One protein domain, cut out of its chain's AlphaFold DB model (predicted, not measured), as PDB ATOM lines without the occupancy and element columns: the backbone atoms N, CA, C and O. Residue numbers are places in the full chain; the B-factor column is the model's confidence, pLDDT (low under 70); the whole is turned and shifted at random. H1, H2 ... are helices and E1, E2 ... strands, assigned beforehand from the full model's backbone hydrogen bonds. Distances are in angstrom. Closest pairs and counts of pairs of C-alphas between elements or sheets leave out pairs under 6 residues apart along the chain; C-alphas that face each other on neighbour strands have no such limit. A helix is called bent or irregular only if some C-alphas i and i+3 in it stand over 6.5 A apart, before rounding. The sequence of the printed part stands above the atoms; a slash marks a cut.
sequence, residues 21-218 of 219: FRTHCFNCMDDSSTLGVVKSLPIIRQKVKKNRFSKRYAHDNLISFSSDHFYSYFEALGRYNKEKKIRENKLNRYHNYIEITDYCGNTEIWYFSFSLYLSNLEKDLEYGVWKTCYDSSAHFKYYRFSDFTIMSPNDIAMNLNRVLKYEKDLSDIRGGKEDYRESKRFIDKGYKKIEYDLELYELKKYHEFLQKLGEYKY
ATOM      1  N   PHE A  21     188.731 258.100 298.047       73.12
ATOM      2  CA  PHE A  21     189.245 258.150 299.417       73.12
ATOM      3  C   PHE A  21     189.716 256.775 299.880       73.12
ATOM      4  O   PHE A  21     190.765 256.646 300.512       73.12
ATOM      5  N   ARG A  22     188.917 255.745 299.594       73.44
ATOM      6  CA  ARG A  22     189.194 254.373 300.008       73.44
ATOM      7  C   ARG A  22     188.605 253.389 299.018       73.44
ATOM      8  O   ARG A  22     187.501 253.578 298.525       73.44
ATOM      9  N   THR A  23     189.311 252.284 298.853       70.69
ATOM     10  CA  THR A  23     188.846 251.112 298.120       70.69
ATOM     11  C   THR A  23     189.254 249.843 298.832       70.69
ATOM     12  O   THR A  23     190.359 249.770 299.375       70.69
ATOM     13  N   HIS A  24     188.388 248.837 298.835       75.19
ATOM     14  CA  HIS A  24     188.736 247.523 299.359       75.19
ATOM     15  C   HIS A  24     187.970 246.404 298.661       75.19
ATOM     16  O   HIS A  24     186.810 246.572 298.298       75.19
ATOM     17  N   CYS A  25     188.628 245.256 298.504       76.44
ATOM     18  CA  CYS A  25     187.977 244.034 298.051       76.44
ATOM     19  C   CYS A  25     187.441 243.227 299.222       76.44
ATOM     20  O   CYS A  25     188.039 243.210 300.300       76.44
ATOM     21  N   PHE A  26     186.337 242.530 298.993       73.75
ATOM     22  CA  PHE A  26     185.795 241.568 299.938       73.75
ATOM     23  C   PHE A  26     185.005 240.473 299.218       73.75
ATOM     24  O   PHE A  26     184.478 240.670 298.122       73.75
ATOM     25  N   ASN A  27     184.890 239.321 299.876       69.12
ATOM     26  CA  ASN A  27     184.029 238.228 299.444       69.12
ATOM     27  C   ASN A  27     182.684 238.338 300.154       69.12
ATOM     28  O   ASN A  27     182.631 238.476 301.374       69.12
ATOM     29  N   CYS A  28     181.594 238.267 299.396       57.84
ATOM     30  CA  CYS A  28     180.245 238.222 299.951       57.84
ATOM     31  C   CYS A  28     179.402 237.230 299.156       57.84
ATOM     32  O   CYS A  28     178.547 237.602 298.356       57.84
ATOM     33  N   MET A  29     179.662 235.942 299.354       51.84
ATOM     34  CA  MET A  29     178.574 234.980 299.295       51.84
ATOM     35  C   MET A  29     178.600 234.127 300.553       51.84
ATOM     36  O   MET A  29     179.609 233.518 300.892       51.84
ATOM     37  N   ASP A  30     177.482 234.199 301.276       41.44
ATOM     38  CA  ASP A  30     177.208 233.580 302.571       41.44
ATOM     39  C   ASP A  30     177.092 232.049 302.472       41.44
ATOM     40  O   ASP A  30     176.130 231.456 302.961       41.44
ATOM     41  N   ASP A  31     178.065 231.369 301.868       40.81
ATOM     42  CA  ASP A  31     178.188 229.929 302.057       40.81
ATOM     43  C   ASP A  31     178.948 229.682 303.361       40.81
ATOM     44  O   ASP A  31     180.175 229.707 303.459       40.81
ATOM     45  N   SER A  32     178.150 229.434 304.399       38.62
ATOM     46  CA  SER A  32     178.531 228.969 305.742       38.62
ATOM     47  C   SER A  32     179.451 227.729 305.791       38.62
ATOM     48  O   SER A  32     179.786 227.263 306.878       38.62
ATOM     49  N   SER A  33     179.888 227.196 304.647       35.22
ATOM     50  CA  SER A  33     180.796 226.055 304.511       35.22
ATOM     51  C   SER A  33     182.240 226.425 304.141       35.22
ATOM     52  O   SER A  33     183.115 225.568 304.263       35.22
ATOM     53  N   THR A  34     182.544 227.670 303.755       33.91
ATOM     54  CA  THR A  34     183.920 228.088 303.423       33.91
ATOM     55  C   THR A  34     184.522 229.000 304.491       33.91
ATOM     56  O   THR A  34     184.296 230.208 304.534       33.91
ATOM     57  N   LEU A  35     185.344 228.403 305.360       32.66
ATOM     58  CA  LEU A  35     186.343 229.103 306.169       32.66
ATOM     59  C   LEU A  35     187.391 229.728 305.230       32.66
ATOM     60  O   LEU A  35     188.259 229.027 304.720       32.66
ATOM     61  N   GLY A  36     187.304 231.042 305.005       26.77
ATOM     62  CA  GLY A  36     188.223 231.774 304.124       26.77
ATOM     63  C   GLY A  36     188.054 233.297 304.173       26.77
ATOM     64  O   GLY A  36     187.583 233.892 303.214       26.77
ATOM     65  N   VAL A  37     188.380 233.878 305.337       32.53
ATOM     66  CA  VAL A  37     188.861 235.252 305.654       32.53
ATOM     67  C   VAL A  37     188.851 236.245 304.469       32.53
ATOM     68  O   VAL A  37     189.554 236.025 303.496       32.53
ATOM     69  N   VAL A  38     188.085 237.344 304.475       32.00
ATOM     70  CA  VAL A  38     188.360 238.581 305.238       32.00
ATOM     71  C   VAL A  38     187.054 239.194 305.758       32.00
ATOM     72  O   VAL A  38     186.286 239.793 305.010       32.00
ATOM     73  N   LYS A  39     186.817 239.118 307.073       26.97
ATOM     74  CA  LYS A  39     185.914 240.065 307.739       26.97
ATOM     75  C   LYS A  39     186.685 241.368 307.898       26.97
ATOM     76  O   LYS A  39     187.582 241.445 308.736       26.97
ATOM     77  N   SER A  40     186.357 242.385 307.109       30.58
ATOM     78  CA  SER A  40     186.792 243.748 307.403       30.58
ATOM     79  C   SER A  40     186.281 244.111 308.798       30.58
ATOM     80  O   SER A  40     185.072 244.189 309.021       30.58
ATOM     81  N   LEU A  41     187.197 244.254 309.760       25.47
ATOM     82  CA  LEU A  41     186.869 244.666 311.124       25.47
ATOM     83  C   LEU A  41     186.089 245.995 311.099       25.47
ATOM     84  O   LEU A  41     186.351 246.839 310.235       25.47
ATOM     85  N   PRO A  42     185.159 246.224 312.045       22.73
ATOM     86  CA  PRO A  42     184.492 247.512 312.167       22.73
ATOM     87  C   PRO A  42     185.530 248.617 312.399       22.73
ATOM     88  O   PRO A  42     186.335 248.559 313.330       22.73
ATOM     89  N   ILE A  43     185.520 249.639 311.542       37.22
ATOM     90  CA  ILE A  43     186.422 250.784 311.669       37.22
ATOM     91  C   ILE A  43     185.912 251.690 312.789       37.22
ATOM     92  O   ILE A  43     184.841 252.291 312.692       37.22
ATOM     93  N   ILE A  44     186.726 251.847 313.830       31.11
ATOM     94  CA  ILE A  44     186.559 252.896 314.835       31.11
ATOM     95  C   ILE A  44     186.827 254.237 314.138       31.11
ATOM     96  O   ILE A  44     187.972 254.578 313.841       31.11
ATOM     97  N   ARG A  45     185.768 255.003 313.842       34.00
ATOM     98  CA  ARG A  45     185.878 256.351 313.260       34.00
ATOM     99  C   ARG A  45     186.605 257.277 314.242       34.00
ATOM    100  O   ARG A  45     185.986 257.834 315.146       34.00
ATOM    101  N   GLN A  46     187.908 257.486 314.066       37.12
ATOM    102  CA  GLN A  46     188.580 258.607 314.725       37.12
ATOM    103  C   GLN A  46     188.116 259.907 314.055       37.12
ATOM    104  O   GLN A  46     188.115 260.013 312.830       37.12
ATOM    105  N   LYS A  47     187.668 260.884 314.861       37.22
ATOM    106  CA  LYS A  47     187.177 262.191 314.389       37.22
ATOM    107  C   LYS A  47     188.165 262.794 313.383       37.22
ATOM    108  O   LYS A  47     189.288 263.135 313.747       37.22
ATOM    109  N   VAL A  48     187.724 262.944 312.134       42.94
ATOM    110  CA  VAL A  48     188.515 263.539 311.051       42.94
ATOM    111  C   VAL A  48     188.874 264.973 311.444       42.94
ATOM    112  O   VAL A  48     188.001 265.832 311.581       42.94
ATOM    113  N   LYS A  49     190.167 265.247 311.655       41.81
ATOM    114  CA  LYS A  49     190.656 266.623 311.790       41.81
ATOM    115  C   LYS A  49     190.452 267.328 310.449       41.81
ATOM    116  O   LYS A  49     190.911 266.833 309.424       41.81
ATOM    117  N   LYS A  50     189.788 268.489 310.471       40.50
ATOM    118  CA  LYS A  50     189.650 269.405 309.327       40.50
ATOM    119  C   LYS A  50     191.026 269.950 308.920       40.50
ATOM    120  O   LYS A  50     191.360 271.082 309.250       40.50
ATOM    121  N   ASN A  51     191.827 269.158 308.219       45.41
ATOM    122  CA  ASN A  51     193.033 269.640 307.556       45.41
ATOM    123  C   ASN A  51     192.769 269.775 306.057       45.41
ATOM    124  O   ASN A  51     192.107 268.939 305.448       45.41
ATOM    125  N   ARG A  52     193.273 270.873 305.485       42.38
ATOM    126  CA  ARG A  52     193.178 271.208 304.060       42.38
ATOM    127  C   ARG A  52     193.713 270.045 303.220       42.38
ATOM    128  O   ARG A  52     194.886 269.698 303.336       42.38
ATOM    129  N   PHE A  53     192.857 269.464 302.381       41.72
ATOM    130  CA  PHE A  53     193.242 268.400 301.457       41.72
ATOM    131  C   PHE A  53     194.298 268.911 300.470       41.72
ATOM    132  O   PHE A  53     194.137 269.969 299.856       41.72
ATOM    133  N   SER A  54     195.402 268.172 300.327       41.56
ATOM    134  CA  SER A  54     196.408 268.465 299.304       41.56
ATOM    135  C   SER A  54     195.833 268.155 297.915       41.56
ATOM    136  O   SER A  54     195.130 267.162 297.743       41.56
ATOM    137  N   LYS A  55     196.148 268.969 296.900       43.44
ATOM    138  CA  LYS A  55     195.669 268.785 295.512       43.44
ATOM    139  C   LYS A  55     196.121 267.469 294.841       43.44
ATOM    140  O   LYS A  55     195.729 267.221 293.709       43.44
ATOM    141  N   ARG A  56     196.941 266.636 295.500       41.47
ATOM    142  CA  ARG A  56     197.424 265.350 294.959       41.47
ATOM    143  C   ARG A  56     196.408 264.205 295.058       41.47
ATOM    144  O   ARG A  56     196.459 263.304 294.237       41.47
ATOM    145  N   TYR A  57     195.451 264.268 295.984       41.69
ATOM    146  CA  TYR A  57     194.555 263.141 296.293       41.69
ATOM    147  C   TYR A  57     193.479 262.826 295.236       41.69
ATOM    148  O   TYR A  57     192.780 261.826 295.350       41.69
ATOM    149  N   ALA A  58     193.325 263.657 294.201       41.53
ATOM    150  CA  ALA A  58     192.335 263.429 293.147       41.53
ATOM    151  C   ALA A  58     192.800 262.439 292.058       41.53
ATOM    152  O   ALA A  58     191.988 262.053 291.221       41.53
ATOM    153  N   HIS A  59     194.083 262.048 292.042       40.84
ATOM    154  CA  HIS A  59     194.705 261.341 290.910       40.84
ATOM    155  C   HIS A  59     195.504 260.084 291.276       40.84
ATOM    156  O   HIS A  59     196.155 259.516 290.397       40.84
ATOM    157  N   ASP A  60     195.467 259.625 292.529       43.00
ATOM    158  CA  ASP A  60     196.151 258.384 292.904       43.00
ATOM    159  C   ASP A  60     195.335 257.171 292.420       43.00
ATOM    160  O   ASP A  60     194.541 256.575 293.144       43.00
ATOM    161  N   ASN A  61     195.540 256.820 291.147       44.59
ATOM    162  CA  ASN A  61     195.146 255.547 290.543       44.59
ATOM    163  C   ASN A  61     196.014 254.435 291.143       44.59
ATOM    164  O   ASN A  61     196.981 254.003 290.515       44.59
ATOM    165  N   LEU A  62     195.760 253.999 292.376       46.06
ATOM    166  CA  LEU A  62     196.607 252.957 292.952       46.06
ATOM    167  C   LEU A  62     195.849 252.001 293.853       46.06
ATOM    168  O   LEU A  62     195.613 252.261 295.030       46.06
ATOM    169  N   ILE A  63     195.532 250.842 293.274       49.38
ATOM    170  CA  ILE A  63     195.188 249.634 294.013       49.38
ATOM    171  C   ILE A  63     195.843 248.473 293.276       49.38
ATOM    172  O   ILE A  63     195.432 248.085 292.191       49.38
ATOM    173  N   SER A  64     196.910 247.949 293.859       39.78
ATOM    174  CA  SER A  64     197.494 246.673 293.469       39.78
ATOM    175  C   SER A  64     196.886 245.611 294.380       39.78
ATOM    176  O   SER A  64     197.062 245.686 295.595       39.78
ATOM    177  N   PHE A  65     196.171 244.631 293.824       50.50
ATOM    178  CA  PHE A  65     195.570 243.507 294.566       50.50
ATOM    179  C   PHE A  65     196.612 242.448 294.962       50.50
ATOM    180  O   PHE A  65     196.379 241.252 294.831       50.50
ATOM    181  N   SER A  66     197.807 242.870 295.373       42.59
ATOM    182  CA  SER A  66     198.992 242.008 295.335       42.59
ATOM    183  C   SER A  66     199.297 241.220 296.611       42.59
ATOM    184  O   SER A  66     200.347 240.587 296.647       42.59
ATOM    185  N   SER A  67     198.460 241.242 297.655       46.72
ATOM    186  CA  SER A  67     198.763 240.500 298.899       46.72
ATOM    187  C   SER A  67     197.836 239.332 299.221       46.72
ATOM    188  O   SER A  67     198.257 238.432 299.950       46.72
ATOM    189  N   ASP A  68     196.608 239.315 298.699       60.97
ATOM    190  CA  ASP A  68     195.578 238.402 299.198       60.97
ATOM    191  C   ASP A  68     195.315 237.269 298.200       60.97
ATOM    192  O   ASP A  68     195.204 237.479 296.992       60.97
ATOM    193  N   HIS A  69     195.238 236.040 298.715       71.69
ATOM    194  CA  HIS A  69     194.966 234.864 297.895       71.69
ATOM    195  C   HIS A  69     193.490 234.847 297.495       71.69
ATOM    196  O   HIS A  69     192.608 234.925 298.352       71.69
ATOM    197  N   PHE A  70     193.218 234.686 296.200       75.69
ATOM    198  CA  PHE A  70     191.869 234.420 295.715       75.69
ATOM    199  C   PHE A  70     191.553 232.928 295.805       75.69
ATOM    200  O   PHE A  70     192.335 232.086 295.360       75.69
ATOM    201  N   TYR A  71     190.372 232.609 296.328       80.31
ATOM    202  CA  TYR A  71     189.858 231.244 296.405       80.31
ATOM    203  C   TYR A  71     188.699 231.068 295.430       80.31
ATOM    204  O   TYR A  71     187.878 231.971 295.254       80.31
ATOM    205  N   SER A  72     188.652 229.915 294.766       85.56
ATOM    206  CA  SER A  72     187.561 229.575 293.861       85.56
ATOM    207  C   SER A  72     186.290 229.342 294.668       85.56
ATOM    208  O   SER A  72     186.284 228.569 295.621       85.56
ATOM    209  N   TYR A  73     185.199 229.992 294.267       85.88
ATOM    210  CA  TYR A  73     183.878 229.720 294.843       85.88
ATOM    211  C   TYR A  73     183.138 228.627 294.058       85.88
ATOM    212  O   TYR A  73     182.208 227.997 294.557       85.88
ATOM    213  N   PHE A  74     183.544 228.401 292.806       90.25
ATOM    214  CA  PHE A  74     182.962 227.390 291.944       90.25
ATOM    215  C   PHE A  74     184.035 226.644 291.167       90.25
ATOM    216  O   PHE A  74     184.968 227.234 290.619       90.25
ATOM    217  N   GLU A  75     183.847 225.331 291.075       92.81
ATOM    218  CA  GLU A  75     184.708 224.436 290.320       92.81
ATOM    219  C   GLU A  75     183.877 223.493 289.450       92.81
ATOM    220  O   GLU A  75     182.809 223.014 289.855       92.81
ATOM    221  N   ALA A  76     184.387 223.203 288.254       94.00
ATOM    222  CA  ALA A  76     183.891 222.140 287.394       94.00
ATOM    223  C   ALA A  76     185.064 221.311 286.867       94.00
ATOM    224  O   ALA A  76     186.011 221.838 286.280       94.00
ATOM    225  N   LEU A  77     185.000 220.000 287.092       93.81
ATOM    226  CA  LEU A  77     186.059 219.069 286.718       93.81
ATOM    227  C   LEU A  77     185.676 218.305 285.457       93.81
ATOM    228  O   LEU A  77     184.555 217.814 285.336       93.81
ATOM    229  N   GLY A  78     186.616 218.183 284.529       92.88
ATOM    230  CA  GLY A  78     186.434 217.370 283.339       92.88
ATOM    231  C   GLY A  78     186.694 215.894 283.574       92.88
ATOM    232  O   GLY A  78     186.732 215.409 284.708       92.88
ATOM    233  N   ARG A  79     186.894 215.188 282.460       93.75
ATOM    234  CA  ARG A  79     187.091 213.741 282.430       93.75
ATOM    235  C   ARG A  79     188.369 213.333 283.165       93.75
ATOM    236  O   ARG A  79     189.408 213.984 283.065       93.75
ATOM    237  N   TYR A  80     188.293 212.227 283.885       92.31
ATOM    238  CA  TYR A  80     189.398 211.587 284.571       92.31
ATOM    239  C   TYR A  80     189.972 210.460 283.710       92.31
ATOM    240  O   TYR A  80     189.313 209.460 283.417       92.31
ATOM    241  N   ASN A  81     191.236 210.604 283.325       89.75
ATOM    242  CA  ASN A  81     191.979 209.560 282.645       89.75
ATOM    243  C   ASN A  81     192.490 208.549 283.684       89.75
ATOM    244  O   ASN A  81     193.422 208.832 284.439       89.75
ATOM    245  N   LYS A  82     191.880 207.358 283.709       89.31
ATOM    246  CA  LYS A  82     192.212 206.296 284.675       89.31
ATOM    247  C   LYS A  82     193.623 205.734 284.501       89.31
ATOM    248  O   LYS A  82     194.247 205.394 285.501       89.31
ATOM    249  N   GLU A  83     194.117 205.644 283.267       88.50
ATOM    250  CA  GLU A  83     195.432 205.067 282.950       88.50
ATOM    251  C   GLU A  83     196.557 205.965 283.456       88.50
ATOM    252  O   GLU A  83     197.452 205.524 284.173       88.50
ATOM    253  N   LYS A  84     196.468 207.257 283.132       86.25
ATOM    254  CA  LYS A  84     197.443 208.270 283.542       86.25
ATOM    255  C   LYS A  84     197.197 208.791 284.962       86.25
ATOM    256  O   LYS A  84     198.045 209.495 285.491       86.25
ATOM    257  N   LYS A  85     196.052 208.454 285.572       88.06
ATOM    258  CA  LYS A  85     195.580 208.954 286.878       88.06
ATOM    259  C   LYS A  85     195.558 210.487 286.974       88.06
ATOM    260  O   LYS A  85     195.846 211.059 288.021       88.06
ATOM    261  N   ILE A  86     195.202 211.154 285.877       90.06
ATOM    262  CA  ILE A  86     195.132 212.620 285.781       90.06
ATOM    263  C   ILE A  86     193.763 213.061 285.277       90.06
ATOM    264  O   ILE A  86     193.091 212.335 284.543       90.06
ATOM    265  N   ARG A  87     193.353 214.277 285.639       90.31
ATOM    266  CA  ARG A  87     192.180 214.926 285.041       90.31
ATOM    267  C   ARG A  87     192.575 215.645 283.766       90.31
ATOM    268  O   ARG A  87     193.641 216.245 283.714       90.31
ATOM    269  N   GLU A  88     191.714 215.602 282.760       92.88
ATOM    270  CA  GLU A  88     191.961 216.268 281.482       92.88
ATOM    271  C   GLU A  88     191.940 217.785 281.639       92.88
ATOM    272  O   GLU A  88     192.848 218.455 281.160       92.88
ATOM    273  N   ASN A  89     190.940 218.326 282.334       92.75
ATOM    274  CA  ASN A  89     190.798 219.761 282.526       92.75
ATOM    275  C   ASN A  89     189.936 220.128 283.748       92.75
ATOM    276  O   ASN A  89     189.244 219.289 284.333       92.75
ATOM    277  N   LYS A  90     190.016 221.397 284.153       94.31
ATOM    278  CA  LYS A  90     189.258 222.005 285.254       94.31
ATOM    279  C   LYS A  90     188.950 223.470 284.931       94.31
ATOM    280  O   LYS A  90     189.743 224.151 284.282       94.31
ATOM    281  N   LEU A  91     187.792 223.938 285.383       94.00
ATOM    282  CA  LEU A  91     187.404 225.346 285.447       94.00
ATOM    283  C   LEU A  91     187.305 225.733 286.924       94.00
ATOM    284  O   LEU A  91     186.564 225.090 287.664       94.00
ATOM    285  N   ASN A  92     187.994 226.800 287.314       92.31
ATOM    286  CA  ASN A  92     187.801 227.486 288.587       92.31
ATOM    287  C   ASN A  92     187.205 228.866 288.307       92.31
ATOM    288  O   ASN A  92     187.731 229.589 287.460       92.31
ATOM    289  N   ARG A  93     186.150 229.251 289.020       91.12
ATOM    290  CA  ARG A  93     185.574 230.596 288.958       91.12
ATOM    291  C   ARG A  93     185.823 231.325 290.273       91.12
ATOM    292  O   ARG A  93     185.668 230.753 291.355       91.12
ATOM    293  N   TYR A  94     186.194 232.588 290.150       87.38
ATOM    294  CA  TYR A  94     186.488 233.500 291.242       87.38
ATOM    295  C   TYR A  94     185.583 234.712 291.110       87.38
ATOM    296  O   TYR A  94     185.329 235.184 290.003       87.38
ATOM    297  N   HIS A  95     185.123 235.227 292.241       85.94
ATOM    298  CA  HIS A  95     184.283 236.410 292.288       85.94
ATOM    299  C   HIS A  95     184.531 237.173 293.580       85.94
ATOM    300  O   HIS A  95     184.826 236.570 294.606       85.94
ATOM    301  N   ASN A  96     184.434 238.491 293.515       82.94
ATOM    302  CA  ASN A  96     184.684 239.387 294.633       82.94
ATOM    303  C   ASN A  96     183.887 240.682 294.415       82.94
ATOM    304  O   ASN A  96     183.442 240.990 293.307       82.94
ATOM    305  N   TYR A  97     183.766 241.471 295.473       83.31
ATOM    306  CA  TYR A  97     183.232 242.825 295.420       83.31
ATOM    307  C   TYR A  97     184.322 243.834 295.723       83.31
ATOM    308  O   TYR A  97     185.281 243.533 296.429       83.31
ATOM    309  N   ILE A  98     184.143 245.044 295.213       82.38
ATOM    310  CA  ILE A  98     185.014 246.187 295.444       82.38
ATOM    311  C   ILE A  98     184.144 247.286 296.028       82.38
ATOM    312  O   ILE A  98     183.297 247.837 295.332       82.38
ATOM    313  N   GLU A  99     184.359 247.627 297.291       83.12
ATOM    314  CA  GLU A  99     183.803 248.850 297.853       83.12
ATOM    315  C   GLU A  99     184.690 250.030 297.453       83.12
ATOM    316  O   GLU A  99     185.908 249.984 297.634       83.12
ATOM    317  N   ILE A 100     184.073 251.087 296.934       81.56
ATOM    318  CA  ILE A 100     184.703 252.337 296.520       81.56
ATOM    319  C   ILE A 100     184.022 253.463 297.293       81.56
ATOM    320  O   ILE A 100     182.815 253.659 297.175       81.56
ATOM    321  N   THR A 101     184.787 254.215 298.080       80.50
ATOM    322  CA  THR A 101     184.291 255.347 298.868       80.50
ATOM    323  C   THR A 101     184.991 256.631 298.447       80.50
ATOM    324  O   THR A 101     186.224 256.682 298.371       80.50
ATOM    325  N   ASP A 102     184.214 257.683 298.208       80.62
ATOM    326  CA  ASP A 102     184.727 259.019 297.909       80.62
ATOM    327  C   ASP A 102     185.008 259.844 299.187       80.62
ATOM    328  O   ASP A 102     184.747 259.427 300.319       80.62
ATOM    329  N   TYR A 103     185.551 261.051 299.018       78.44
ATOM    330  CA  TYR A 103     185.819 261.975 300.131       78.44
ATOM    331  C   TYR A 103     184.559 262.615 300.741       78.44
ATOM    332  O   TYR A 103     184.641 263.237 301.803       78.44
ATOM    333  N   CYS A 104     183.406 262.473 300.090       80.19
ATOM    334  CA  CYS A 104     182.111 262.960 300.558       80.19
ATOM    335  C   CYS A 104     181.352 261.905 301.380       80.19
ATOM    336  O   CYS A 104     180.299 262.210 301.937       80.19
ATOM    337  N   GLY A 105     181.895 260.689 301.499       73.81
ATOM    338  CA  GLY A 105     181.265 259.573 302.198       73.81
ATOM    339  C   GLY A 105     180.242 258.812 301.353       73.81
ATOM    340  O   GLY A 105     179.501 258.002 301.910       73.81
ATOM    341  N   ASN A 106     180.193 259.043 300.038       80.75
ATOM    342  CA  ASN A 106     179.429 258.202 299.127       80.75
ATOM    343  C   ASN A 106     180.198 256.905 298.891       80.75
ATOM    344  O   ASN A 106     181.388 256.929 298.572       80.75
ATOM    345  N   THR A 107     179.492 255.787 299.019       81.19
ATOM    346  CA  THR A 107     180.031 254.455 298.761       81.19
ATOM    347  C   THR A 107     179.279 253.801 297.613       81.19
ATOM    348  O   THR A 107     178.045 253.721 297.633       81.19
ATOM    349  N   GLU A 108     180.036 253.281 296.656       84.12
ATOM    350  CA  GLU A 108     179.575 252.395 295.596       84.12
ATOM    351  C   GLU A 108     180.240 251.026 295.761       84.12
ATOM    352  O   GLU A 108     181.372 250.930 296.234       84.12
ATOM    353  N   ILE A 109     179.536 249.953 295.410       85.00
ATOM    354  CA  ILE A 109     180.082 248.597 295.486       85.00
ATOM    355  C   ILE A 109     179.987 247.982 294.108       85.00
ATOM    356  O   ILE A 109     178.883 247.781 293.607       85.00
ATOM    357  N   TRP A 110     181.135 247.699 293.506       86.19
ATOM    358  CA  TRP A 110     181.252 247.028 292.218       86.19
ATOM    359  C   TRP A 110     181.466 245.534 292.427       86.19
ATOM    360  O   TRP A 110     181.940 245.091 293.472       86.19
ATOM    361  N   TYR A 111     181.128 244.757 291.414       85.50
ATOM    362  CA  TYR A 111     181.352 243.327 291.352       85.50
ATOM    363  C   TYR A 111     182.423 243.015 290.309       85.50
ATOM    364  O   TYR A 111     182.453 243.640 289.248       85.50
ATOM    365  N   PHE A 112     183.271 242.024 290.569       85.81
ATOM    366  CA  PHE A 112     184.115 241.454 289.527       85.81
ATOM    367  C   PHE A 112     184.276 239.944 289.660       85.81
ATOM    368  O   PHE A 112     184.217 239.377 290.754       85.81
ATOM    369  N   SER A 113     184.530 239.300 288.528       86.81
ATOM    370  CA  SER A 113     184.822 237.877 288.441       86.81
ATOM    371  C   SER A 113     185.765 237.550 287.298       86.81
ATOM    372  O   SER A 113     185.945 238.310 286.347       86.81
ATOM    373  N   PHE A 114     186.403 236.396 287.429       86.75
ATOM    374  CA  PHE A 114     187.271 235.823 286.415       86.75
ATOM    375  C   PHE A 114     187.304 234.306 286.577       86.75
ATOM    376  O   PHE A 114     187.017 233.759 287.648       86.75
ATOM    377  N   SER A 115     187.677 233.612 285.512       89.81
ATOM    378  CA  SER A 115     187.881 232.171 285.519       89.81
ATOM    379  C   SER A 115     189.355 231.839 285.310       89.81
ATOM    380  O   SER A 115     190.058 232.483 284.535       89.81
ATOM    381  N   LEU A 116     189.803 230.772 285.962       91.94
ATOM    382  CA  LEU A 116     191.054 230.091 285.661       91.94
ATOM    383  C   LEU A 116     190.722 228.749 285.016       91.94
ATOM    384  O   LEU A 116     190.056 227.893 285.606       91.94
ATOM    385  N   TYR A 117     191.198 228.564 283.796       92.94
ATOM    386  CA  TYR A 117     191.139 227.302 283.083       92.94
ATOM    387  C   TYR A 117     192.426 226.539 283.325       92.94
ATOM    388  O   TYR A 117     193.516 227.097 283.221       92.94
ATOM    389  N   LEU A 118     192.291 225.252 283.602       93.25
ATOM    390  CA  LEU A 118     193.395 224.329 283.813       93.25
ATOM    391  C   LEU A 118     193.242 223.141 282.870       93.25
ATOM    392  O   LEU A 118     192.127 222.646 282.685       93.25
ATOM    393  N   SER A 119     194.344 222.676 282.289       93.06
ATOM    394  CA  SER A 119     194.345 221.573 281.330       93.06
ATOM    395  C   SER A 119     195.606 220.713 281.418       93.06
ATOM    396  O   SER A 119     196.683 221.173 281.787       93.06
ATOM    397  N   ASN A 120     195.458 219.440 281.066       92.38
ATOM    398  CA  ASN A 120     196.523 218.468 280.833       92.38
ATOM    399  C   ASN A 120     196.583 218.009 279.364       92.38
ATOM    400  O   ASN A 120     197.336 217.088 279.038       92.38
ATOM    401  N   LEU A 121     195.780 218.610 278.480       90.00
ATOM    402  CA  LEU A 121     195.691 218.246 277.067       90.00
ATOM    403  C   LEU A 121     196.733 219.022 276.253       90.00
ATOM    404  O   LEU A 121     196.696 220.246 276.201       90.00
ATOM    405  N   GLU A 122     197.634 218.310 275.576       86.62
ATOM    406  CA  GLU A 122     198.735 218.916 274.800       86.62
ATOM    407  C   GLU A 122     198.236 219.847 273.686       86.62
ATOM    408  O   GLU A 122     198.808 220.914 273.476       86.62
ATOM    409  N   LYS A 123     197.097 219.506 273.066       85.81
ATOM    410  CA  LYS A 123     196.434 220.333 272.044       85.81
ATOM    411  C   LYS A 123     196.110 221.755 272.512       85.81
ATOM    412  O   LYS A 123     195.959 222.641 271.683       85.81
ATOM    413  N   ASP A 124     195.950 221.985 273.816       84.31
ATOM    414  CA  ASP A 124     195.579 223.309 274.318       84.31
ATOM    415  C   ASP A 124     196.760 224.289 274.211       84.31
ATOM    416  O   ASP A 124     196.549 225.479 273.988       84.31
ATOM    417  N   LEU A 125     198.004 223.799 274.232       80.62
ATOM    418  CA  LEU A 125     199.191 224.628 274.006       80.62
ATOM    419  C   LEU A 125     199.308 225.105 272.546       80.62
ATOM    420  O   LEU A 125     199.783 226.213 272.298       80.62
ATOM    421  N   GLU A 126     198.833 224.310 271.583       72.25
ATOM    422  CA  GLU A 126     198.967 224.579 270.141       72.25
ATOM    423  C   GLU A 126     198.273 225.882 269.703       72.25
ATOM    424  O   GLU A 126     198.691 226.516 268.737       72.25
ATOM    425  N   TYR A 127     197.250 226.329 270.442       65.81
ATOM    426  CA  TYR A 127     196.471 227.531 270.123       65.81
ATOM    427  C   TYR A 127     196.996 228.819 270.784       65.81
ATOM    428  O   TYR A 127     196.330 229.852 270.722       65.81
ATOM    429  N   GLY A 128     198.167 228.785 271.432       63.25
ATOM    430  CA  GLY A 128     198.948 229.970 271.824       63.25
ATOM    431  C   GLY A 128     198.415 230.833 272.979       63.25
ATOM    432  O   GLY A 128     199.114 231.739 273.416       63.25
ATOM    433  N   VAL A 129     197.211 230.573 273.503       83.00
ATOM    434  CA  VAL A 129     196.640 231.345 274.635       83.00
ATOM    435  C   VAL A 129     196.875 230.681 275.998       83.00
ATOM    436  O   VAL A 129     196.593 231.267 277.040       83.00
ATOM    437  N   TRP A 130     197.376 229.449 276.004       90.94
ATOM    438  CA  TRP A 130     197.658 228.689 277.217       90.94
ATOM    439  C   TRP A 130     199.117 228.840 277.635       90.94
ATOM    440  O   TRP A 130     200.021 228.874 276.803       90.94
ATOM    441  N   LYS A 131     199.341 228.907 278.944       89.75
ATOM    442  CA  LYS A 131     200.655 228.991 279.578       89.75
ATOM    443  C   LYS A 131     200.970 227.686 280.288       89.75
ATOM    444  O   LYS A 131     200.067 226.959 280.686       89.75
ATOM    445  N   THR A 132     202.255 227.384 280.440       89.50
ATOM    446  CA  THR A 132     202.701 226.176 281.147       89.50
ATOM    447  C   THR A 132     202.811 226.467 282.639       89.50
ATOM    448  O   THR A 132     203.361 227.495 283.032       89.50
ATOM    449  N   CYS A 133     202.299 225.567 283.472       86.69
ATOM    450  CA  CYS A 133     202.530 225.594 284.909       86.69
ATOM    451  C   CYS A 133     204.006 225.265 285.175       86.69
ATOM    452  O   CYS A 133     204.492 224.213 284.768       86.69
ATOM    453  N   TYR A 134     204.728 226.165 285.843       71.75
ATOM    454  CA  TYR A 134     206.169 226.012 286.081       71.75
ATOM    455  C   TYR A 134     206.511 224.994 287.179       71.75
ATOM    456  O   TYR A 134     207.661 224.573 287.292       71.75
ATOM    457  N   ASP A 135     205.528 224.602 287.992       74.06
ATOM    458  CA  ASP A 135     205.732 223.685 289.106       74.06
ATOM    459  C   ASP A 135     205.637 222.224 288.645       74.06
ATOM    460  O   ASP A 135     204.606 221.766 288.156       74.06
ATOM    461  N   SER A 136     206.723 221.474 288.845       62.28
ATOM    462  CA  SER A 136     206.799 220.035 288.562       62.28
ATOM    463  C   SER A 136     205.800 219.177 289.353       62.28
ATOM    464  O   SER A 136     205.537 218.040 288.964       62.28
ATOM    465  N   SER A 137     205.251 219.707 290.449       63.47
ATOM    466  CA  SER A 137     204.229 219.057 291.273       63.47
ATOM    467  C   SER A 137     202.795 219.430 290.887       63.47
ATOM    468  O   SER A 137     201.859 218.856 291.446       63.47
ATOM    469  N   ALA A 138     202.618 220.326 289.907       73.44
ATOM    470  CA  ALA A 138     201.306 220.805 289.504       73.44
ATOM    471  C   ALA A 138     200.414 219.670 288.989       73.44
ATOM    472  O   ALA A 138     200.792 218.869 288.128       73.44
ATOM    473  N   HIS A 139     199.170 219.648 289.460       84.81
ATOM    474  CA  HIS A 139     198.166 218.679 289.017       84.81
ATOM    475  C   HIS A 139     197.700 218.912 287.569       84.81
ATOM    476  O   HIS A 139     197.132 218.011 286.941       84.81
ATOM    477  N   PHE A 140     197.934 220.115 287.042       89.81
ATOM    478  CA  PHE A 140     197.634 220.511 285.672       89.81
ATOM    479  C   PHE A 140     198.864 221.125 285.004       89.81
ATOM    480  O   PHE A 140     199.535 221.968 285.594       89.81
ATOM    481  N   LYS A 141     199.134 220.723 283.760       90.75
ATOM    482  CA  LYS A 141     200.280 221.189 282.964       90.75
ATOM    483  C   LYS A 141     200.107 222.600 282.418       90.75
ATOM    484  O   LYS A 141     201.098 223.305 282.248       90.75
ATOM    485  N   TYR A 142     198.877 222.988 282.099       91.81
ATOM    486  CA  TYR A 142     198.583 224.233 281.403       91.81
ATOM    487  C   TYR A 142     197.520 225.040 282.132       91.81
ATOM    488  O   TYR A 142     196.572 224.476 282.685       91.81
ATOM    489  N   TYR A 143     197.649 226.362 282.069       92.31
ATOM    490  CA  TYR A 143     196.667 227.293 282.596       92.31
ATOM    491  C   TYR A 143     196.388 228.444 281.631       92.31
ATOM    492  O   TYR A 143     197.216 228.811 280.796       92.31
ATOM    493  N   ARG A 144     195.200 229.024 281.755       91.12
ATOM    494  CA  ARG A 144     194.799 230.252 281.075       91.12
ATOM    495  C   ARG A 144     193.753 230.967 281.920       91.12
ATOM    496  O   ARG A 144     192.878 230.318 282.480       91.12
ATOM    497  N   PHE A 145     193.794 232.290 281.952       85.94
ATOM    498  CA  PHE A 145     192.702 233.086 282.501       85.94
ATOM    499  C   PHE A 145     191.660 233.424 281.426       85.94
ATOM    500  O   PHE A 145     191.993 233.624 280.250       85.94
ATOM    501  N   SER A 146     190.391 233.454 281.829       83.50
ATOM    502  CA  SER A 146     189.321 234.042 281.024       83.50
ATOM    503  C   SER A 146     189.428 235.563 280.998       83.50
ATOM    504  O   SER A 146     190.212 236.166 281.736       83.50
ATOM    505  N   ASP A 147     188.564 236.185 280.203       76.06
ATOM    506  CA  ASP A 147     188.336 237.620 280.309       76.06
ATOM    507  C   ASP A 147     187.768 237.976 281.692       76.06
ATOM    508  O   ASP A 147     187.115 237.159 282.355       76.06
ATOM    509  N   PHE A 148     188.056 239.205 282.120       78.50
ATOM    510  CA  PHE A 148     187.595 239.765 283.384       78.50
ATOM    511  C   PHE A 148     186.213 240.368 283.222       78.50
ATOM    512  O   PHE A 148     185.991 241.219 282.361       78.50
ATOM    513  N   THR A 149     185.304 239.984 284.106       80.44
ATOM    514  CA  THR A 149     184.015 240.643 284.262       80.44
ATOM    515  C   THR A 149     184.149 241.679 285.369       80.44
ATOM    516  O   THR A 149     184.536 241.335 286.480       80.44
ATOM    517  N   ILE A 150     183.826 242.942 285.086       81.19
ATOM    518  CA  ILE A 150     183.714 244.015 286.085       81.19
ATOM    519  C   ILE A 150     182.376 244.700 285.843       81.19
ATOM    520  O   ILE A 150     182.048 245.016 284.702       81.19
ATOM    521  N   MET A 151     181.599 244.894 286.902       80.31
ATOM    522  CA  MET A 151     180.257 245.454 286.826       80.31
ATOM    523  C   MET A 151     180.016 246.439 287.961       80.31
ATOM    524  O   MET A 151     180.171 246.113 289.138       80.31
ATOM    525  N   SER A 152     179.586 247.635 287.591       81.94
ATOM    526  CA  SER A 152     179.011 248.627 288.487       81.94
ATOM    527  C   SER A 152     177.501 248.391 288.655       81.94
ATOM    528  O   SER A 152     176.877 247.697 287.840       81.94
ATOM    529  N   PRO A 153     176.854 249.014 289.655       80.12
ATOM    530  CA  PRO A 153     175.398 249.014 289.782       80.12
ATOM    531  C   PRO A 153     174.670 249.484 288.513       80.12
ATOM    532  O   PRO A 153     173.576 249.004 288.213       80.12
ATOM    533  N   ASN A 154     175.282 250.393 287.745       78.50
ATOM    534  CA  ASN A 154     174.691 250.951 286.529       78.50
ATOM    535  C   ASN A 154     174.630 249.935 285.375       78.50
ATOM    536  O   ASN A 154     173.739 250.019 284.529       78.50
ATOM    537  N   ASP A 155     175.517 248.935 285.366       74.69
ATOM    538  CA  ASP A 155     175.615 247.947 284.282       74.69
ATOM    539  C   ASP A 155     174.494 246.891 284.331       74.69
ATOM    540  O   ASP A 155     174.199 246.218 283.338       74.69
ATOM    541  N   ILE A 156     173.807 246.759 285.473       73.50
ATOM    542  CA  ILE A 156     172.748 245.759 285.673       73.50
ATOM    543  C   ILE A 156     171.535 246.040 284.785       73.50
ATOM    544  O   ILE A 156     170.916 245.103 284.272       73.50
ATOM    545  N   ALA A 157     171.191 247.314 284.576       70.44
ATOM    546  CA  ALA A 157     169.966 247.709 283.883       70.44
ATOM    547  C   ALA A 157     169.864 247.096 282.475       70.44
ATOM    548  O   ALA A 157     168.792 246.650 282.065       70.44
ATOM    549  N   MET A 158     170.992 246.991 281.764       68.38
ATOM    550  CA  MET A 158     171.043 246.443 280.404       68.38
ATOM    551  C   MET A 158     170.758 244.936 280.345       68.38
ATOM    552  O   MET A 158     170.297 244.434 279.320       68.38
ATOM    553  N   ASN A 159     170.999 244.208 281.439       69.94
ATOM    554  CA  ASN A 159     170.869 242.749 281.504       69.94
ATOM    555  C   ASN A 159     169.732 242.267 282.415       69.94
ATOM    556  O   ASN A 159     169.461 241.065 282.464       69.94
ATOM    557  N   LEU A 160     169.017 243.181 283.077       73.88
ATOM    558  CA  LEU A 160     168.040 242.875 284.123       73.88
ATOM    559  C   LEU A 160     166.998 241.828 283.696       73.88
ATOM    560  O   LEU A 160     166.758 240.862 284.414       73.88
ATOM    561  N   ASN A 161     166.445 241.937 282.485       74.75
ATOM    562  CA  ASN A 161     165.459 240.974 281.978       74.75
ATOM    563  C   ASN A 161     165.992 239.538 281.867       74.75
ATOM    564  O   ASN A 161     165.235 238.585 282.052       74.75
ATOM    565  N   ARG A 162     167.273 239.367 281.518       72.00
ATOM    566  CA  ARG A 162     167.908 238.042 281.415       72.00
ATOM    567  C   ARG A 162     168.214 237.489 282.799       72.00
ATOM    568  O   ARG A 162     167.989 236.310 283.044       72.00
ATOM    569  N   VAL A 163     168.672 238.365 283.685       77.94
ATOM    570  CA  VAL A 163     169.028 238.066 285.071       77.94
ATOM    571  C   VAL A 163     167.811 237.603 285.874       77.94
ATOM    572  O   VAL A 163     167.858 236.554 286.511       77.94
ATOM    573  N   LEU A 164     166.689 238.322 285.784       80.12
ATOM    574  CA  LEU A 164     165.462 237.996 286.522       80.12
ATOM    575  C   LEU A 164     164.828 236.667 286.088       80.12
ATOM    576  O   LEU A 164     164.166 236.016 286.889       80.12
ATOM    577  N   LYS A 165     165.044 236.249 284.837       84.38
ATOM    578  CA  LYS A 165     164.543 234.976 284.290       84.38
ATOM    579  C   LYS A 165     165.515 233.810 284.483       84.38
ATOM    580  O   LYS A 165     165.234 232.703 284.029       84.38
ATOM    581  N   TYR A 166     166.681 234.049 285.082       86.06
ATOM    582  CA  TYR A 166     167.683 233.014 285.276       86.06
ATOM    583  C   TYR A 166     167.394 232.211 286.548       86.06
ATOM    584  O   TYR A 166     167.369 232.758 287.652       86.06
ATOM    585  N   GLU A 167     167.178 230.904 286.394       90.88
ATOM    586  CA  GLU A 167     166.716 230.033 287.487       90.88
ATOM    587  C   GLU A 167     167.719 228.960 287.913       90.88
ATOM    588  O   GLU A 167     167.580 228.413 289.001       90.88
ATOM    589  N   LYS A 168     168.738 228.670 287.093       90.38
ATOM    590  CA  LYS A 168     169.711 227.612 287.400       90.38
ATOM    591  C   LYS A 168     170.534 227.979 288.630       90.38
ATOM    592  O   LYS A 168     171.011 229.111 288.740       90.38
ATOM    593  N   ASP A 169     170.762 227.009 289.502       90.88
ATOM    594  CA  ASP A 169     171.704 227.143 290.610       90.88
ATOM    595  C   ASP A 169     173.124 226.675 290.228       90.88
ATOM    596  O   ASP A 169     173.381 226.217 289.111       90.88
ATOM    597  N   LEU A 170     174.082 226.778 291.156       91.06
ATOM    598  CA  LEU A 170     175.457 226.331 290.903       91.06
ATOM    599  C   LEU A 170     175.546 224.822 290.614       91.06
ATOM    600  O   LEU A 170     176.368 224.409 289.798       91.06
ATOM    601  N   SER A 171     174.699 223.990 291.221       91.06
ATOM    602  CA  SER A 171     174.685 222.545 290.957       91.06
ATOM    603  C   SER A 171     174.186 222.242 289.545       91.06
ATOM    604  O   SER A 171     174.755 221.387 288.861       91.06
ATOM    605  N   ASP A 172     173.175 222.969 289.070       93.00
ATOM    606  CA  ASP A 172     172.665 222.882 287.704       93.00
ATOM    607  C   ASP A 172     173.725 223.314 286.696       93.00
ATOM    608  O   ASP A 172     173.937 222.643 285.679       93.00
ATOM    609  N   ILE A 173     174.402 224.434 286.970       91.31
ATOM    610  CA  ILE A 173     175.483 224.968 286.138       91.31
ATOM    611  C   ILE A 173     176.626 223.960 286.062       91.31
ATOM    612  O   ILE A 173     177.060 223.625 284.960       91.31
ATOM    613  N   ARG A 174     177.048 223.396 287.200       92.88
ATOM    614  CA  ARG A 174     178.035 222.310 287.250       92.88
ATOM    615  C   ARG A 174     177.522 221.037 286.583       92.88
ATOM    616  O   ARG A 174     178.319 220.259 286.082       92.88
ATOM    617  N   GLY A 175     176.219 220.780 286.550       91.12
ATOM    618  CA  GLY A 175     175.672 219.491 286.123       91.12
ATOM    619  C   GLY A 175     175.930 218.369 287.136       91.12
ATOM    620  O   GLY A 175     176.128 217.219 286.741       91.12
ATOM    621  N   GLY A 176     175.970 218.710 288.425       86.56
ATOM    622  CA  GLY A 176     176.200 217.790 289.537       86.56
ATOM    623  C   GLY A 176     176.341 218.530 290.870       86.56
ATOM    624  O   GLY A 176     176.820 219.660 290.910       86.56
ATOM    625  N   LYS A 177     175.938 217.888 291.974       81.75
ATOM    626  CA  LYS A 177     176.010 218.491 293.319       81.75
ATOM    627  C   LYS A 177     177.434 218.578 293.864       81.75
ATOM    628  O   LYS A 177     177.778 219.524 294.559       81.75
ATOM    629  N   GLU A 178     178.257 217.591 293.539       81.25
ATOM    630  CA  GLU A 178     179.598 217.444 294.098       81.25
ATOM    631  C   GLU A 178     180.631 218.099 293.176       81.25
ATOM    632  O   GLU A 178     180.688 217.798 291.983       81.25
ATOM    633  N   ASP A 179     181.435 219.000 293.731       76.81
ATOM    634  CA  ASP A 179     182.518 219.717 293.047       76.81
ATOM    635  C   ASP A 179     183.720 218.821 292.723       76.81
ATOM    636  O   ASP A 179     184.375 219.019 291.705       76.81
ATOM    637  N   TYR A 180     183.962 217.785 293.528       80.12
ATOM    638  CA  TYR A 180     185.061 216.837 293.349       80.12
ATOM    639  C   TYR A 180     184.789 215.740 292.304       80.12
ATOM    640  O   TYR A 180     185.699 214.972 291.966       80.12
ATOM    641  N   ARG A 181     183.573 215.632 291.752       86.38
ATOM    642  CA  ARG A 181     183.241 214.656 290.695       86.38
ATOM    643  C   ARG A 181     183.353 215.250 289.298       86.38
ATOM    644  O   ARG A 181     183.409 216.458 289.108       86.38
ATOM    645  N   GLU A 182     183.414 214.368 288.304       91.19
ATOM    646  CA  GLU A 182     183.314 214.768 286.901       91.19
ATOM    647  C   GLU A 182     181.990 215.493 286.643       91.19
ATOM    648  O   GLU A 182     180.904 214.988 286.937       91.19
ATOM    649  N   SER A 183     182.084 216.668 286.035       93.56
ATOM    650  CA  SER A 183     180.949 217.425 285.543       93.56
ATOM    651  C   SER A 183     180.622 216.965 284.122       93.56
ATOM    652  O   SER A 183     181.282 217.356 283.159       93.56
ATOM    653  N   LYS A 184     179.563 216.157 283.968       89.88
ATOM    654  CA  LYS A 184     179.068 215.741 282.638       89.88
ATOM    655  C   LYS A 184     178.776 216.950 281.751       89.88
ATOM    656  O   LYS A 184     179.163 216.986 280.591       89.88
ATOM    657  N   ARG A 185     178.159 217.983 282.326       92.31
ATOM    658  CA  ARG A 185     177.823 219.206 281.596       92.31
ATOM    659  C   ARG A 185     179.060 219.968 281.134       92.31
ATOM    660  O   ARG A 185     179.056 220.459 280.012       92.31
ATOM    661  N   PHE A 186     180.104 220.069 281.952       94.00
ATOM    662  CA  PHE A 186     181.357 220.707 281.551       94.00
ATOM    663  C   PHE A 186     182.083 219.892 280.479       94.00
ATOM    664  O   PHE A 186     182.550 220.473 279.504       94.00
ATOM    665  N   ILE A 187     182.096 218.561 280.602       92.56
ATOM    666  CA  ILE A 187     182.637 217.661 279.574       92.56
ATOM    667  C   ILE A 187     181.917 217.877 278.232       92.56
ATOM    668  O   ILE A 187     182.575 217.982 277.199       92.56
ATOM    669  N   ASP A 188     180.588 218.004 278.248       92.62
ATOM    670  CA  ASP A 188     179.780 218.118 277.029       92.62
ATOM    671  C   ASP A 188     179.747 219.537 276.437       92.62
ATOM    672  O   ASP A 188     179.605 219.710 275.226       92.62
ATOM    673  N   LYS A 189     179.792 220.574 277.282       90.50
ATOM    674  CA  LYS A 189     179.554 221.973 276.878       90.50
ATOM    675  C   LYS A 189     180.808 222.849 276.885       90.50
ATOM    676  O   LYS A 189     180.786 223.915 276.268       90.50
ATOM    677  N   GLY A 190     181.877 222.415 277.550       89.56
ATOM    678  CA  GLY A 190     183.140 223.139 277.671       89.56
ATOM    679  C   GLY A 190     183.046 224.454 278.453       89.56
ATOM    680  O   GLY A 190     181.995 224.822 278.977       89.56
ATOM    681  N   TYR A 191     184.168 225.180 278.506       87.88
ATOM    682  CA  TYR A 191     184.335 226.419 279.281       87.88
ATOM    683  C   TYR A 191     183.270 227.479 278.980       87.88
ATOM    684  O   TYR A 191     182.491 227.836 279.861       87.88
ATOM    685  N   LYS A 192     183.167 227.894 277.709       85.19
ATOM    686  CA  LYS A 192     182.340 229.034 277.275       85.19
ATOM    687  C   LYS A 192     180.896 228.963 277.760       85.19
ATOM    688  O   LYS A 192     180.305 229.971 278.133       85.19
ATOM    689  N   LYS A 193     180.288 227.774 277.704       87.56
ATOM    690  CA  LYS A 193     178.879 227.638 278.072       87.56
ATOM    691  C   LYS A 193     178.678 227.680 279.582       87.56
ATOM    692  O   LYS A 193     177.679 228.243 280.020       87.56
ATOM    693  N   ILE A 194     179.593 227.074 280.338       90.00
ATOM    694  CA  ILE A 194     179.566 227.122 281.802       90.00
ATOM    695  C   ILE A 194     179.756 228.561 282.271       90.00
ATOM    696  O   ILE A 194     178.984 229.021 283.098       90.00
ATOM    697  N   GLU A 195     180.703 229.292 281.689       86.56
ATOM    698  CA  GLU A 195     180.948 230.694 282.042       86.56
ATOM    699  C   GLU A 195     179.768 231.600 281.759       86.56
ATOM    700  O   GLU A 195     179.367 232.337 282.643       86.56
ATOM    701  N   TYR A 196     179.149 231.486 280.586       84.88
ATOM    702  CA  TYR A 196     177.944 232.257 280.285       84.88
ATOM    703  C   TYR A 196     176.835 232.035 281.327       84.88
ATOM    704  O   TYR A 196     176.115 232.953 281.713       84.88
ATOM    705  N   ASP A 197     176.659 230.785 281.758       88.19
ATOM    706  CA  ASP A 197     175.694 230.446 282.794       88.19
ATOM    707  C   ASP A 197     176.120 231.011 284.173       88.19
ATOM    708  O   ASP A 197     175.272 231.538 284.891       88.19
ATOM    709  N   LEU A 198     177.415 230.967 284.514       89.19
ATOM    710  CA  LEU A 198     177.966 231.572 285.735       89.19
ATOM    711  C   LEU A 198     177.794 233.091 285.752       89.19
ATOM    712  O   LEU A 198     177.321 233.613 286.751       89.19
ATOM    713  N   GLU A 199     178.091 233.787 284.657       86.94
ATOM    714  CA  GLU A 199     177.917 235.237 284.544       86.94
ATOM    715  C   GLU A 199     176.470 235.631 284.854       86.94
ATOM    716  O   GLU A 199     176.221 236.467 285.715       86.94
ATOM    717  N   LEU A 200     175.480 234.979 284.235       85.19
ATOM    718  CA  LEU A 200     174.070 235.276 284.517       85.19
ATOM    719  C   LEU A 200     173.682 235.020 285.979       85.19
ATOM    720  O   LEU A 200     172.930 235.809 286.560       85.19
ATOM    721  N   TYR A 201     174.190 233.938 286.573       88.38
ATOM    722  CA  TYR A 201     173.984 233.634 287.987       88.38
ATOM    723  C   TYR A 201     174.597 234.710 288.893       88.38
ATOM    724  O   TYR A 201     173.951 235.203 289.816       88.38
ATOM    725  N   GLU A 202     175.832 235.104 288.611       87.25
ATOM    726  CA  GLU A 202     176.584 236.114 289.347       87.25
ATOM    727  C   GLU A 202     175.920 237.492 289.258       87.25
ATOM    728  O   GLU A 202     175.746 238.150 290.283       87.25
ATOM    729  N   LEU A 203     175.457 237.899 288.069       84.88
ATOM    730  CA  LEU A 203     174.671 239.122 287.894       84.88
ATOM    731  C   LEU A 203     173.395 239.102 288.747       84.88
ATOM    732  O   LEU A 203     173.031 240.121 289.334       84.88
ATOM    733  N   LYS A 204     172.718 237.950 288.837       86.00
ATOM    734  CA  LYS A 204     171.532 237.789 289.691       86.00
ATOM    735  C   LYS A 204     171.879 237.983 291.157       86.00
ATOM    736  O   LYS A 204     171.199 238.740 291.846       86.00
ATOM    737  N   LYS A 205     172.962 237.359 291.620       87.25
ATOM    738  CA  LYS A 205     173.431 237.493 293.003       87.25
ATOM    739  C   LYS A 205     173.878 238.901 293.342       87.25
ATOM    740  O   LYS A 205     173.536 239.399 294.412       87.25
ATOM    741  N   TYR A 206     174.547 239.572 292.417       86.12
ATOM    742  CA  TYR A 206     174.914 240.967 292.594       86.12
ATOM    743  C   TYR A 206     173.682 241.884 292.660       86.12
ATOM    744  O   TYR A 206     173.609 242.754 293.525       86.12
ATOM    745  N   HIS A 207     172.668 241.653 291.820       85.38
ATOM    746  CA  HIS A 207     171.409 242.396 291.888       85.38
ATOM    747  C   HIS A 207     170.677 242.193 293.226       85.38
ATOM    748  O   HIS A 207     170.297 243.173 293.867       85.38
ATOM    749  N   GLU A 208     170.534 240.940 293.677       86.12
ATOM    750  CA  GLU A 208     169.956 240.595 294.987       86.12
ATOM    751  C   GLU A 208     170.725 241.274 296.137       86.12
ATOM    752  O   GLU A 208     170.128 241.782 297.087       86.12
ATOM    753  N   PHE A 209     172.056 241.324 296.045       86.06
ATOM    754  CA  PHE A 209     172.914 241.997 297.018       86.06
ATOM    755  C   PHE A 209     172.660 243.511 297.079       86.06
ATOM    756  O   PHE A 209     172.486 244.064 298.167       86.06
ATOM    757  N   LEU A 210     172.576 244.191 295.931       83.75
ATOM    758  CA  LEU A 210     172.295 245.629 295.888       83.75
ATOM    759  C   LEU A 210     170.900 245.973 296.425       83.75
ATOM    760  O   LEU A 210     170.749 246.995 297.094       83.75
ATOM    761  N   GLN A 211     169.894 245.130 296.169       84.94
ATOM    762  CA  GLN A 211     168.550 245.307 296.731       84.94
ATOM    763  C   GLN A 211     168.579 245.269 298.260       84.94
ATOM    764  O   GLN A 211     168.099 246.207 298.897       84.94
ATOM    765  N   LYS A 212     169.238 244.259 298.843       81.94
ATOM    766  CA  LYS A 212     169.421 244.157 300.300       81.94
ATOM    767  C   LYS A 212     170.114 245.392 300.873       81.94
ATOM    768  O   LYS A 212     169.667 245.943 301.870       81.94
ATOM    769  N   LEU A 213     171.183 245.876 300.237       78.12
ATOM    770  CA  LEU A 213     171.859 247.105 300.674       78.12
ATOM    771  C   LEU A 213     170.947 248.337 300.637       78.12
ATOM    772  O   LEU A 213     171.058 249.202 301.504       78.12
ATOM    773  N   GLY A 214     170.071 248.427 299.634       74.50
ATOM    774  CA  GLY A 214     169.057 249.474 299.540       74.50
ATOM    775  C   GLY A 214     168.096 249.446 300.725       74.50
ATOM    776  O   GLY A 214     167.857 250.489 301.323       74.50
ATOM    777  N   GLU A 215     167.619 248.264 301.119       62.41
ATOM    778  CA  GLU A 215     166.735 248.079 302.280       62.41
ATOM    779  C   GLU A 215     167.397 248.543 303.591       62.41
ATOM    780  O   GLU A 215     166.759 249.219 304.397       62.41
ATOM    781  N   TYR A 216     168.694 248.273 303.776       55.00
ATOM    782  CA  TYR A 216     169.441 248.700 304.968       55.00
ATOM    783  C   TYR A 216     169.772 250.199 305.019       55.00
ATOM    784  O   TYR A 216     170.116 250.694 306.087       55.00
ATOM    785  N   LYS A 217     169.675 250.945 303.908       50.59
ATOM    786  CA  LYS A 217     169.874 252.409 303.911       50.59
ATOM    787  C   LYS A 217     168.674 253.186 304.476       50.59
ATOM    788  O   LYS A 217     168.804 254.390 304.690       50.59
ATOM    789  N   TYR A 218     167.536 252.527 304.705       33.84
ATOM    790  CA  TYR A 218     166.297 253.135 305.212       33.84
ATOM    791  C   TYR A 218     165.995 252.821 306.692       33.84
ATOM    792  O   TYR A 218     164.864 253.024 307.136       33.84
TER     793      TYR A 218
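This is residues 21 to 218 of the 219 residues of an uncharacterized protein of Enterococcus sp. 12C11_DIV0727 (UniProt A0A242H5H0). Picture one long, twisted sheet built on the long hairpin E3 and E4, with the long helix H5 running along one face; short strands E1 and E2 lie beside E3, and short E5 and E6 beside E4. From E1 the long unnamed stretch of residues 27 to 73 loops away before returning to the sheet at E2, and its residues 41 to 52 stick out free, while short helices H2, H3 and H4 pack on H5. You have 198 printed residues, in the order E1 E2 E3 E4 H1 E5 E6 H2 H3 H4 H5; the class is mixed, helices and strands, with 93 residues, under half, in named elements. The sheet is branched, its neighbour pairs antiparallel. The whole is loose, with a radius of gyration of the C-alphas of 20.2 A, and elongated, spanning 70 by 40 by 31 A.

Find C-alpha 22 at (189.194, 254.373, 300.008), where E1, residues 22 to 26, begins; it covers 13.2 A. Past the long stretch comes E2, residues 74 to 77, 10.3 A. Then find C-alpha 89 at (190.798, 219.761, 282.526): from there E3, residues 89 to 101, runs 39.7 A, and E4, residues 107 to 119, runs back over 39.9 A. H1, residues 123 to 126, measures 5.3 A; E5, residues 142 to 145, 10.7 A; E6, residues 149 to 151, 6.6 A. Next are H2, residues 153 to 156, 5.9 A, H3, residues 160 to 164, and H4, residues 170 to 174, each of these last two 6.0 A. H5, residues 184 to 216, runs 41.0 A and ends with C-alpha 216 at (169.441, 248.700, 304.968). H5 is irregular, with C-alphas 188 and 191 9.7 A apart, and has a kink of 112 degrees near residue 191.

Begin at E2, E3 and E4, a meander, each strand the antiparallel neighbour of the one before. In the hairpin of E3 and E4 look for N 94 and O 114, 2.9 A apart and within hydrogen-bond range. On one side of E3 lie E1 and E2, and E4 is on the other side; N 24 and O 99, 3.0 A, and N 76 and O 91, 2.9 A, are within range. On the side of E4 away from E3 lie E5 and E6, with N 117 and O 144 at 2.8 A and N 113 and O 149 at 2.9 A. H5 is on the sheet at a height of 8.4 A, over E3 and E4; on the local plane it stands at 19 degrees to E3 and runs along the strands. H5 is also the hub: its residues 185 to 198 touch H4, the closest C-alphas being those of Ile 173 and Ile 194, 6.3 A, and its residues 200 to 204 touch H3, with Val 163 and Lys 204 closest at 5.3 A between C-alphas. H2 and H5 only just touch, with 3 pairs of C-alphas within 8 A, the closest those of Ile 156 and His 207, 7.2 A. H1, H2 and H4 only graze the sheet, and H3 is not on it. In H3 and H4 every O i to N i+4 pair is within range, in H5 25 of 29, and H1 and H2 are too short for such a pair.

The C-alphas of Lys 50 and Glu 83 are the two farthest apart, 69.8 A, and the printed part has no cut. The long links are E1 to E2, E2 to E3 and H1 to E5. The model's mean pLDDT over the printed residues is 74.4; look for values under 70 at residues 27 to 68, 127 to 128, 136 to 137, 158 to 159 and 215 to 218.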